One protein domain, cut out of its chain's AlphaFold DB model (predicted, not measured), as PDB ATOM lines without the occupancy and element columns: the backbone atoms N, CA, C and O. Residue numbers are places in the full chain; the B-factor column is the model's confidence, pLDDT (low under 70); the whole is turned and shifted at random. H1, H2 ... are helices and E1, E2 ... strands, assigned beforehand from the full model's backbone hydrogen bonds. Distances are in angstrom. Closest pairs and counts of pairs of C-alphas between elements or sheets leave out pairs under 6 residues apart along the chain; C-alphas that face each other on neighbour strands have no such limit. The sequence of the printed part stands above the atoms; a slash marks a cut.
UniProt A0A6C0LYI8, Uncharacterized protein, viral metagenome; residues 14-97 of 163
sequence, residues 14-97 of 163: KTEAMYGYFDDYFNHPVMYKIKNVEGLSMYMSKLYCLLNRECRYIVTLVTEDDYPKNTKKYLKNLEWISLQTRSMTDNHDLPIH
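AT A GLANCE: This is residues 14 to 97 of the 163 residues of an uncharacterized protein of viral metagenome (UniProt A0A6C0LYI8). A strongly twisted, curled sheet of five antiparallel strands makes the body, and helix H1 sits off to one side of it. The printed part has 84 residues, 47 of them in named elements, with one named helix and five named strands in the order H1 E1 E2 E3 E4 E5 along the chain; the sheet's order is E4 E1 E2 E3 E5, all antiparallel, and the class is mixed, helices and strands. It is compact, with a radius of gyration of the C-alphas of 12.4 A and spans of 35 by 26 by 18 A.

IN THESE COORDINATES: H1, residues 14 to 25, begins at C-alpha 14 (8.397, -35.715, 26.631). E1 is residues 30 to 37, E2 40 to 47, E3 55 to 63, 25.4 A long, and E4 72 to 74. E5, residues 82 to 88, ends at C-alpha 88 (12.901, -7.294, 15.680).

HOW THE PARTS SIT: In H1 every O i to N i+4 pair is within hydrogen-bond range. H1 is only just not on the sheet, with 4 pairs of C-alphas within 10 A. E1, E2 and E3 form a meander, each the antiparallel neighbour of the one before; N 34 and O 42 are 2.8 A apart, N 43 and O 60 2.9 A. E1 to E4 form a Greek key, the first strand the antiparallel neighbour of the fourth, with N 31 and O 73 at 2.8 A. E3 and E5 have N 57 and O 86 at 2.8 A.

THE WHOLE: The printed part has no cut and no long link. Residues 51 to 53 have pLDDT under 70.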
ATOM      1  N   LYS A  14       7.457 -36.277  27.609       80.19
ATOM      2  CA  LYS A  14       8.397 -35.715  26.631       80.19
ATOM      3  C   LYS A  14       8.232 -34.204  26.477       80.19
ATOM      4  O   LYS A  14       9.233 -33.503  26.358       80.19
ATOM      5  N   THR A  15       6.995 -33.719  26.503       86.00
ATOM      6  CA  THR A  15       6.660 -32.299  26.339       86.00
ATOM      7  C   THR A  15       7.062 -31.509  27.581       86.00
ATOM      8  O   THR A  15       7.696 -30.463  27.461       86.00
ATOM      9  N   GLU A  16       6.834 -32.060  28.778       87.88
ATOM     10  CA  GLU A  16       7.301 -31.447  30.031       87.88
ATOM     11  C   GLU A  16       8.835 -31.350  30.087       87.88
ATOM     12  O   GLU A  16       9.389 -30.282  30.366       87.88
ATOM     13  N   ALA A  17       9.542 -32.437  29.751       91.25
ATOM     14  CA  ALA A  17      11.004 -32.428  29.693       91.25
ATOM     15  C   ALA A  17      11.526 -31.405  28.670       91.25
ATOM     16  O   ALA A  17      12.484 -30.683  28.946       91.25
ATOM     17  N   MET A  18      10.869 -31.307  27.511       93.62
ATOM     18  CA  MET A  18      11.203 -30.329  26.481       93.62
ATOM     19  C   MET A  18      11.077 -28.893  26.999       93.62
ATOM     20  O   MET A  18      12.015 -28.114  26.821       93.62
ATOM     21  N   TYR A  19       9.978 -28.536  27.671       94.94
ATOM     22  CA  TYR A  19       9.827 -27.204  28.268       94.94
ATOM     23  C   TYR A  19      10.958 -26.882  29.244       94.94
ATOM     24  O   TYR A  19      11.531 -25.792  29.173       94.94
ATOM     25  N   GLY A  20      11.332 -27.851  30.087       95.12
ATOM     26  CA  GLY A  20      12.490 -27.737  30.970       95.12
ATOM     27  C   GLY A  20      13.787 -27.475  30.203       95.12
ATOM     28  O   GLY A  20      14.537 -26.573  30.555       95.12
ATOM     29  N   TYR A  21      14.028 -28.181  29.097       95.75
ATOM     30  CA  TYR A  21      15.242 -27.992  28.297       95.75
ATOM     31  C   TYR A  21      15.327 -26.623  27.614       95.75
ATOM     32  O   TYR A  21      16.420 -26.059  27.543       95.75
ATOM     33  N   PHE A  22      14.211 -26.075  27.121       96.50
ATOM     34  CA  PHE A  22      14.176 -24.712  26.571       96.50
ATOM     35  C   PHE A  22      14.381 -23.656  27.664       96.50
ATOM     36  O   PHE A  22      15.173 -22.730  27.475       96.50
ATOM     37  N   ASP A  23      13.721 -23.809  28.814       96.75
ATOM     38  CA  ASP A  23      13.904 -22.932  29.976       96.75
ATOM     39  C   ASP A  23      15.358 -22.937  30.462       96.75
ATOM     40  O   ASP A  23      15.975 -21.876  30.582       96.75
ATOM     41  N   ASP A  24      15.943 -24.125  30.626       96.25
ATOM     42  CA  ASP A  24      17.342 -24.303  31.002       96.25
ATOM     43  C   ASP A  24      18.275 -23.668  29.973       96.25
ATOM     44  O   ASP A  24      19.211 -22.963  30.357       96.25
ATOM     45  N   TYR A  25      18.044 -23.896  28.672       96.25
ATOM     46  CA  TYR A  25      18.885 -23.367  27.593       96.25
ATOM     47  C   TYR A  25      19.009 -21.850  27.679       96.25
ATOM     48  O   TYR A  25      20.125 -21.321  27.687       96.25
ATOM     49  N   PHE A  26      17.869 -21.179  27.836       95.69
ATOM     50  CA  PHE A  26      17.795 -19.736  27.980       95.69
ATOM     51  C   PHE A  26      18.098 -19.244  29.395       95.69
ATOM     52  O   PHE A  26      17.949 -18.056  29.626       95.69
ATOM     53  N   ASN A  27      18.556 -20.081  30.330       96.12
ATOM     54  CA  ASN A  27      18.880 -19.675  31.703       96.12
ATOM     55  C   ASN A  27      17.663 -19.108  32.470       96.12
ATOM     56  O   ASN A  27      17.731 -18.023  33.045       96.12
ATOM     57  N   HIS A  28      16.547 -19.843  32.454       96.88
ATOM     58  CA  HIS A  28      15.304 -19.560  33.185       96.88
ATOM     59  C   HIS A  28      14.709 -18.164  32.909       96.88
ATOM     60  O   HIS A  28      14.560 -17.354  33.835       96.88
ATOM     61  N   PRO A  29      14.379 -17.836  31.647       96.94
ATOM     62  CA  PRO A  29      13.889 -16.511  31.298       96.94
ATOM     63  C   PRO A  29      12.550 -16.212  31.976       96.94
ATOM     64  O   PRO A  29      11.614 -17.017  31.977       96.94
ATOM     65  N   VAL A  30      12.446 -14.997  32.520       97.19
ATOM     66  CA  VAL A  30      11.166 -14.438  32.960       97.19
ATOM     67  C   VAL A  30      10.457 -13.857  31.743       97.19
ATOM     68  O   VAL A  30      10.978 -12.976  31.059       97.19
ATOM     69  N   MET A  31       9.255 -14.355  31.494       97.69
ATOM     70  CA  MET A  31       8.392 -13.993  30.383       97.69
ATOM     71  C   MET A  31       7.288 -13.047  30.863       97.69
ATOM     72  O   MET A  31       6.701 -13.245  31.930       97.69
ATOM     73  N   TYR A  32       6.987 -12.031  30.062       97.62
ATOM     74  CA  TYR A  32       6.017 -10.983  30.366       97.62
ATOM     75  C   TYR A  32       4.832 -11.078  29.419       97.62
ATOM     76  O   TYR A  32       5.020 -11.054  28.203       97.62
ATOM     77  N   LYS A  33       3.611 -11.139  29.957       97.00
ATOM     78  CA  LYS A  33       2.403 -11.099  29.125       97.00
ATOM     79  C   LYS A  33       2.293  -9.746  28.426       97.00
ATOM     80  O   LYS A  33       2.239  -8.715  29.094       97.00
ATOM     81  N   ILE A  34       2.211  -9.734  27.102       95.44
ATOM     82  CA  ILE A  34       2.152  -8.495  26.313       95.44
ATOM     83  C   ILE A  34       0.723  -8.175  25.889       95.44
ATOM     84  O   ILE A  34       0.278  -7.034  26.043       95.44
ATOM     85  N   LYS A  35       0.019  -9.168  25.341       95.31
ATOM     86  CA  LYS A  35      -1.343  -9.043  24.806       95.31
ATOM     87  C   LYS A  35      -1.961 -10.419  24.548       95.31
ATOM     88  O   LYS A  35      -1.237 -11.411  24.508       95.31
ATOM     89  N   ASN A  36      -3.267 -10.439  24.311       94.94
ATOM     90  CA  ASN A  36      -3.952 -11.575  23.700       94.94
ATOM     91  C   ASN A  36      -4.086 -11.324  22.188       94.94
ATOM     92  O   ASN A  36      -4.250 -10.177  21.761       94.94
ATOM     93  N   VAL A  37      -3.953 -12.375  21.383       92.38
ATOM     94  CA  VAL A  37      -4.065 -12.353  19.920       92.38
ATOM     95  C   VAL A  37      -4.774 -13.633  19.493       92.38
ATOM     96  O   VAL A  37      -4.269 -14.710  19.778       92.38
ATOM     97  N   GLU A  38      -5.920 -13.515  18.821       91.06
ATOM     98  CA  GLU A  38      -6.602 -14.645  18.156       91.06
ATOM     99  C   GLU A  38      -6.852 -15.873  19.059       91.06
ATOM    100  O   GLU A  38      -6.656 -17.009  18.640       91.06
ATOM    101  N   GLY A  39      -7.274 -15.668  20.312       92.62
ATOM    102  CA  GLY A  39      -7.516 -16.780  21.245       92.62
ATOM    103  C   GLY A  39      -6.255 -17.334  21.920       92.62
ATOM    104  O   GLY A  39      -6.302 -18.389  22.553       92.62
ATOM    105  N   LEU A  40      -5.121 -16.636  21.798       95.81
ATOM    106  CA  LEU A  40      -3.847 -16.983  22.428       95.81
ATOM    107  C   LEU A  40      -3.325 -15.832  23.287       95.81
ATOM    108  O   LEU A  40      -3.457 -14.656  22.935       95.81
ATOM    109  N   SER A  41      -2.651 -16.157  24.387       97.06
ATOM    110  CA  SER A  41      -1.906 -15.181  25.183       97.06
ATOM    111  C   SER A  41      -0.437 -15.163  24.767       97.06
ATOM    112  O   SER A  41       0.242 -16.187  24.716       97.06
ATOM    113  N   MET A  42       0.066 -13.964  24.469       96.94
ATOM    114  CA  MET A  42       1.440 -13.741  24.033       96.94
ATOM    115  C   MET A  42       2.306 -13.286  25.201       96.94
ATOM    116  O   MET A  42       2.055 -12.247  25.822       96.94
ATOM    117  N   TYR A  43       3.374 -14.035  25.436       97.50
ATOM    118  CA  TYR A  43       4.394 -13.762  26.436       97.50
ATOM    119  C   TYR A  43       5.738 -13.510  25.755       97.50
ATOM    120  O   TYR A  43       6.093 -14.211  24.809       97.50
ATOM    121  N   MET A  44       6.490 -12.512  26.216       97.50
ATOM    122  CA  MET A  44       7.782 -12.152  25.628       97.50
ATOM    123  C   MET A  44       8.860 -11.963  26.693       97.50
ATOM    124  O   MET A  44       8.589 -11.471  27.789       97.50
ATOM    125  N   SER A  45      10.095 -12.306  26.343       96.81
ATOM    126  CA  SER A  45      11.300 -11.926  27.082       96.81
ATOM    127  C   SER A  45      12.298 -11.289  26.127       96.81
ATOM    128  O   SER A  45      12.496 -11.770  25.007       96.81
ATOM    129  N   LYS A  46      12.894 -10.174  26.550       95.25
ATOM    130  CA  LYS A  46      13.871  -9.423  25.765       95.25
ATOM    131  C   LYS A  46      15.265  -9.922  26.093       95.25
ATOM    132  O   LYS A  46      15.645  -9.949  27.255       95.25
ATOM    133  N   LEU A  47      16.040 -10.267  25.078       93.12
ATOM    134  CA  LEU A  47      17.400 -10.763  25.225       93.12
ATOM    135  C   LEU A  47      18.426  -9.667  24.963       93.12
ATOM    136  O   LEU A  47      18.195  -8.738  24.184       93.12
ATOM    137  N   TYR A  48      19.587  -9.800  25.601       86.25
ATOM    138  CA  TYR A  48      20.718  -8.924  25.327       86.25
ATOM    139  C   TYR A  48      21.171  -9.048  23.861       86.25
ATOM    140  O   TYR A  48      21.369 -10.146  23.340       86.25
ATOM    141  N   CYS A  49      21.369  -7.905  23.205       79.75
ATOM    142  CA  CYS A  49      21.944  -7.805  21.868       79.75
ATOM    143  C   CYS A  49      23.036  -6.729  21.888       79.75
ATOM    144  O   CYS A  49      22.816  -5.629  22.391       79.75
ATOM    145  N   LEU A  50      24.218  -7.049  21.353       70.44
ATOM    146  CA  LEU A  50      25.382  -6.152  21.346       70.44
ATOM    147  C   LEU A  50      25.158  -4.885  20.506       70.44
ATOM    148  O   LEU A  50      25.743  -3.843  20.791       70.44
ATOM    149  N   LEU A  51      24.338  -4.971  19.454       66.62
ATOM    150  CA  LEU A  51      24.102  -3.880  18.511       66.62
ATOM    151  C   LEU A  51      22.687  -3.327  18.699       66.62
ATOM    152  O   LEU A  51      21.705  -4.009  18.429       66.62
ATOM    153  N   ASN A  52      22.587  -2.052  19.080       59.88
ATOM    154  CA  ASN A  52      21.335  -1.357  19.427       59.88
ATOM    155  C   ASN A  52      20.335  -1.161  18.261       59.88
ATOM    156  O   ASN A  52      19.381  -0.400  18.396       59.88
ATOM    157  N   ARG A  53      20.570  -1.774  17.092       69.56
ATOM    158  CA  ARG A  53      19.686  -1.670  15.915       69.56
ATOM    159  C   ARG A  53      18.602  -2.743  15.885       69.56
ATOM    160  O   ARG A  53      17.557  -2.514  15.289       69.56
ATOM    161  N   GLU A  54      18.851  -3.889  16.513       80.31
ATOM    162  CA  GLU A  54      17.926  -5.018  16.540       80.31
ATOM    163  C   GLU A  54      17.837  -5.565  17.962       80.31
ATOM    164  O   GLU A  54      18.852  -5.795  18.625       80.31
ATOM    165  N   CYS A  55      16.613  -5.776  18.433       87.94
ATOM    166  CA  CYS A  55      16.329  -6.427  19.701       87.94
ATOM    167  C   CYS A  55      16.010  -7.901  19.449       87.94
ATOM    168  O   CYS A  55      15.268  -8.241  18.527       87.94
ATOM    169  N   ARG A  56      16.560  -8.780  20.287       93.25
ATOM    170  CA  ARG A  56      16.265 -10.213  20.256       93.25
ATOM    171  C   ARG A  56      15.199 -10.528  21.287       93.25
ATOM    172  O   ARG A  56      15.274 -10.043  22.413       93.25
ATOM    173  N   TYR A  57      14.236 -11.356  20.916       95.50
ATOM    174  CA  TYR A  57      13.151 -11.767  21.792       95.50
ATOM    175  C   TYR A  57      12.957 -13.273  21.756       95.50
ATOM    176  O   TYR A  57      13.095 -13.912  20.708       95.50
ATOM    177  N   ILE A  58      12.574 -13.803  22.913       96.94
ATOM    178  CA  ILE A  58      11.850 -15.064  23.023       96.94
ATOM    179  C   ILE A  58      10.374 -14.689  23.069       96.94
ATOM    180  O   ILE A  58       9.972 -13.877  23.905       96.94
ATOM    181  N   VAL A  59       9.578 -15.257  22.174       97.06
ATOM    182  CA  VAL A  59       8.127 -15.062  22.126       97.06
ATOM    183  C   VAL A  59       7.467 -16.409  22.328       97.06
ATOM    184  O   VAL A  59       7.838 -17.375  21.679       97.06
ATOM    185  N   THR A  60       6.482 -16.484  23.202       97.12
ATOM    186  CA  THR A  60       5.706 -17.701  23.440       97.12
ATOM    187  C   THR A  60       4.228 -17.402  23.323       97.12
ATOM    188  O   THR A  60       3.756 -16.392  23.853       97.12
ATOM    189  N   LEU A  61       3.516 -18.290  22.646       97.31
ATOM    190  CA  LEU A  61       2.066 -18.287  22.534       97.31
ATOM    191  C   LEU A  61       1.525 -19.459  23.351       97.31
ATOM    192  O   LEU A  61       1.913 -20.606  23.120       97.31
ATOM    193  N   VAL A  62       0.654 -19.156  24.303       96.31
ATOM    194  CA  VAL A  62      -0.081 -20.130  25.123       96.31
ATOM    195  C   VAL A  62      -1.576 -19.980  24.846       96.31
ATOM    196  O   VAL A  62      -1.995 -18.951  24.308       96.31
ATOM    197  N   THR A  63      -2.382 -20.976  25.223       95.56
ATOM    198  CA  THR A  63      -3.848 -20.838  25.252       95.56
ATOM    199  C   THR A  63      -4.237 -19.563  25.994       95.56
ATOM    200  O   THR A  63      -3.608 -19.232  27.001       95.56
ATOM    201  N   GLU A  64      -5.226 -18.826  25.482       95.31
ATOM    202  CA  GLU A  64      -5.658 -17.577  26.107       95.31
ATOM    203  C   GLU A  64      -5.947 -17.752  27.600       95.31
ATOM    204  O   GLU A  64      -6.666 -18.654  28.027       95.31
ATOM    205  N   ASP A  65      -5.351 -16.857  28.382       93.94
ATOM    206  CA  ASP A  65      -5.555 -16.746  29.812       93.94
ATOM    207  C   ASP A  65      -6.019 -15.332  30.193       93.94
ATOM    208  O   ASP A  65      -5.834 -14.351  29.457       93.94
ATOM    209  N   ASP A  66      -6.593 -15.220  31.390       94.31
ATOM    210  CA  ASP A  66      -7.153 -13.972  31.923       94.31
ATOM    211  C   ASP A  66      -6.136 -13.142  32.722       94.31
ATOM    212  O   ASP A  66      -6.495 -12.164  33.385       94.31
ATOM    213  N   TYR A  67      -4.844 -13.496  32.694       95.00
ATOM    214  CA  TYR A  67      -3.851 -12.724  33.438       95.00
ATOM    215  C   TYR A  67      -3.726 -11.303  32.864       95.00
ATOM    216  O   TYR A  67      -3.773 -11.110  31.644       95.00
ATOM    217  N   PRO A  68      -3.511 -10.277  33.704       95.00
ATOM    218  CA  PRO A  68      -3.322  -8.922  33.212       95.00
ATOM    219  C   PRO A  68      -2.017  -8.793  32.414       95.00
ATOM    220  O   PRO A  68      -1.064  -9.568  32.579       95.00
ATOM    221  N   LYS A  69      -1.944  -7.762  31.568       94.44
ATOM    222  CA  LYS A  69      -0.705  -7.373  30.881       94.44
ATOM    223  C   LYS A  69       0.430  -7.162  31.896       94.44
ATOM    224  O   LYS A  69       0.199  -6.689  33.006       94.44
ATOM    225  N   ASN A  70       1.655  -7.493  31.498       93.88
ATOM    226  CA  ASN A  70       2.883  -7.479  32.297       93.88
ATOM    227  C   ASN A  70       2.941  -8.514  33.433       93.88
ATOM    228  O   ASN A  70       3.865  -8.472  34.248       93.88
ATOM    229  N   THR A  71       2.011  -9.475  33.472       96.69
ATOM    230  CA  THR A  71       2.145 -10.642  34.354       96.69
ATOM    231  C   THR A  71       3.425 -11.399  34.020       96.69
ATOM    232  O   THR A  71       3.721 -11.643  32.849       96.69
ATOM    233  N   LYS A  72       4.172 -11.774  35.063       97.06
ATOM    234  CA  LYS A  72       5.455 -12.470  34.961       97.06
ATOM    235  C   LYS A  72       5.267 -13.965  35.180       97.06
ATOM    236  O   LYS A  72       4.678 -14.363  36.184       97.06
ATOM    237  N   LYS A  73       5.817 -14.780  34.288       96.94
ATOM    238  CA  LYS A  73       5.909 -16.237  34.444       96.94
ATOM    239  C   LYS A  73       7.274 -16.720  33.962       96.94
ATOM    240  O   LYS A  73       7.846 -16.124  33.060       96.94
ATOM    241  N   TYR A  74       7.802 -17.780  34.562       96.75
ATOM    242  CA  TYR A  74       8.973 -18.461  34.006       96.75
ATOM    243  C   TYR A  74       8.585 -19.224  32.746       96.75
ATOM    244  O   TYR A  74       7.463 -19.729  32.673       96.75
ATOM    245  N   LEU A  75       9.508 -19.342  31.792       96.75
ATOM    246  CA  LEU A  75       9.259 -20.066  30.548       96.75
ATOM    247  C   LEU A  75       8.867 -21.528  30.792       96.75
ATOM    248  O   LEU A  75       7.901 -21.984  30.191       96.75
ATOM    249  N   LYS A  76       9.511 -22.228  31.736       94.88
ATOM    250  CA  LYS A  76       9.103 -23.599  32.115       94.88
ATOM    251  C   LYS A  76       7.663 -23.732  32.624       94.88
ATOM    252  O   LYS A  76       7.114 -24.822  32.599       94.88
ATOM    253  N   ASN A  77       7.068 -22.644  33.123       93.69
ATOM    254  CA  ASN A  77       5.699 -22.635  33.652       93.69
ATOM    255  C   ASN A  77       4.675 -22.216  32.582       93.69
ATOM    256  O   ASN A  77       3.506 -21.988  32.904       93.69
ATOM    257  N   LEU A  78       5.120 -22.012  31.340       93.94
ATOM    258  CA  LEU A  78       4.266 -21.722  30.201       93.94
ATOM    259  C   LEU A  78       4.165 -22.982  29.348       93.94
ATOM    260  O   LEU A  78       5.135 -23.386  28.713       93.94
ATOM    261  N   GLU A  79       2.975 -23.566  29.306       93.31
ATOM    262  CA  GLU A  79       2.631 -24.647  28.382       93.31
ATOM    263  C   GLU A  79       2.386 -24.045  26.993       93.31
ATOM    264  O   GLU A  79       1.253 -23.824  26.562       93.31
ATOM    265  N   TRP A  80       3.470 -23.636  26.336       94.88
ATOM    266  CA  TRP A  80       3.395 -22.940  25.059       94.88
ATOM    267  C   TRP A  80       3.021 -23.890  23.928       94.88
ATOM    268  O   TRP A  80       3.566 -24.975  23.792       94.88
ATOM    269  N   ILE A  81       2.124 -23.427  23.060       95.00
ATOM    270  CA  ILE A  81       1.783 -24.084  21.793       95.00
ATOM    271  C   ILE A  81       2.844 -23.742  20.744       95.00
ATOM    272  O   ILE A  81       3.183 -24.551  19.879       95.00
ATOM    273  N   SER A  82       3.402 -22.531  20.842       96.38
ATOM    274  CA  SER A  82       4.479 -22.073  19.977       96.38
ATOM    275  C   SER A  82       5.498 -21.227  20.733       96.38
ATOM    276  O   SER A  82       5.130 -20.327  21.490       96.38
ATOM    277  N   LEU A  83       6.779 -21.485  20.479       97.44
ATOM    278  CA  LEU A  83       7.914 -20.690  20.939       97.44
ATOM    279  C   LEU A  83       8.656 -20.135  19.727       97.44
ATOM    280  O   LEU A  83       8.919 -20.850  18.771       97.44
ATOM    281  N   GLN A  84       9.031 -18.863  19.752       97.06
ATOM    282  CA  GLN A  84       9.743 -18.203  18.665       97.06
ATOM    283  C   GLN A  84      10.980 -17.488  19.182       97.06
ATOM    284  O   GLN A  84      10.943 -16.840  20.230       97.06
ATOM    285  N   THR A  85      12.051 -17.537  18.399       96.25
ATOM    286  CA  THR A  85      13.192 -16.635  18.555       96.25
ATOM    287  C   THR A  85      13.171 -15.630  17.417       96.25
ATOM    288  O   THR A  85      13.105 -16.001  16.243       96.25
ATOM    289  N   ARG A  86      13.163 -14.339  17.765       92.88
ATOM    290  CA  ARG A  86      12.968 -13.242  16.811       92.88
ATOM    291  C   ARG A  86      13.973 -12.125  17.016       92.88
ATOM    292  O   ARG A  86      14.096 -11.616  18.125       92.88
ATOM    293  N   SER A  87      14.606 -11.688  15.935       91.12
ATOM    294  CA  SER A  87      15.210 -10.359  15.840       91.12
ATOM    295  C   SER A  87      14.176  -9.381  15.285       91.12
ATOM    296  O   SER A  87      13.665  -9.577  14.181       91.12
ATOM    297  N   MET A  88      13.857  -8.340  16.051       87.88
ATOM    298  CA  MET A  88      12.901  -7.294  15.680       87.88
ATOM    299  C   MET A  88      13.532  -5.913  15.864       87.88
ATOM    300  O   MET A  88      14.343  -5.699  16.763       87.88
ATOM    301  N   THR A  89      13.137  -4.959  15.028       84.69
ATOM    302  CA  THR A  89      13.509  -3.545  15.195       84.69
ATOM    303  C   THR A  89      12.673  -2.852  16.269       84.69
ATOM    304  O   THR A  89      13.110  -1.846  16.822       84.69
ATOM    305  N   ASP A  90      11.488  -3.391  16.576       83.31
ATOM    306  CA  ASP A  90      10.621  -2.856  17.620       83.31
ATOM    307  C   ASP A  90      11.222  -3.095  19.012       83.31
ATOM    308  O   ASP A  90      11.710  -4.185  19.348       83.31
ATOM    309  N   ASN A  91      11.202  -2.044  19.827       84.50
ATOM    310  CA  ASN A  91      11.796  -2.033  21.150       84.50
ATOM    311  C   ASN A  91      10.691  -2.012  22.205       84.50
ATOM    312  O   ASN A  91      10.153  -0.961  22.547       84.50
ATOM    313  N   HIS A  92      10.379  -3.185  22.747       85.44
ATOM    314  CA  HIS A  92       9.477  -3.306  23.880       85.44
ATOM    315  C   HIS A  92      10.200  -2.935  25.179       85.44
ATOM    316  O   HIS A  92      11.349  -3.332  25.409       85.44
ATOM    317  N   ASP A  93       9.499  -2.201  26.045       89.31
ATOM    318  CA  ASP A  93       9.960  -1.849  27.388       89.31
ATOM    319  C   ASP A  93       9.879  -3.069  28.316       89.31
ATOM    320  O   ASP A  93       8.921  -3.266  29.067       89.31
ATOM    321  N   LEU A  94      10.861  -3.958  28.174       91.81
ATOM    322  CA  LEU A  94      11.006  -5.194  28.932       91.81
ATOM    323  C   LEU A  94      12.417  -5.276  29.527       91.81
ATOM    324  O   LEU A  94      13.383  -4.894  28.852       91.81
ATOM    325  N   PRO A  95      12.571  -5.816  30.751       92.75
ATOM    326  CA  PRO A  95      13.886  -6.083  31.318       92.75
ATOM    327  C   PRO A  95      14.705  -7.007  30.424       92.75
ATOM    328  O   PRO A  95      14.185  -7.968  29.856       92.75
ATOM    329  N   ILE A  96      15.995  -6.700  30.311       93.44
ATOM    330  CA  ILE A  96      16.923  -7.498  29.517       93.44
ATOM    331  C   ILE A  96      17.253  -8.773  30.288       93.44
ATOM    332  O   ILE A  96      17.745  -8.726  31.416       93.44
ATOM    333  N   HIS A  97      17.008  -9.901  29.641       94.88
ATOM    334  CA  HIS A  97      17.406 -11.225  30.066       94.88
ATOM    335  C   HIS A  97      18.708 -11.636  29.376       94.88
ATOM    336  O   HIS A  97      18.896 -11.430  28.172       94.88
TER     337      HIS A  97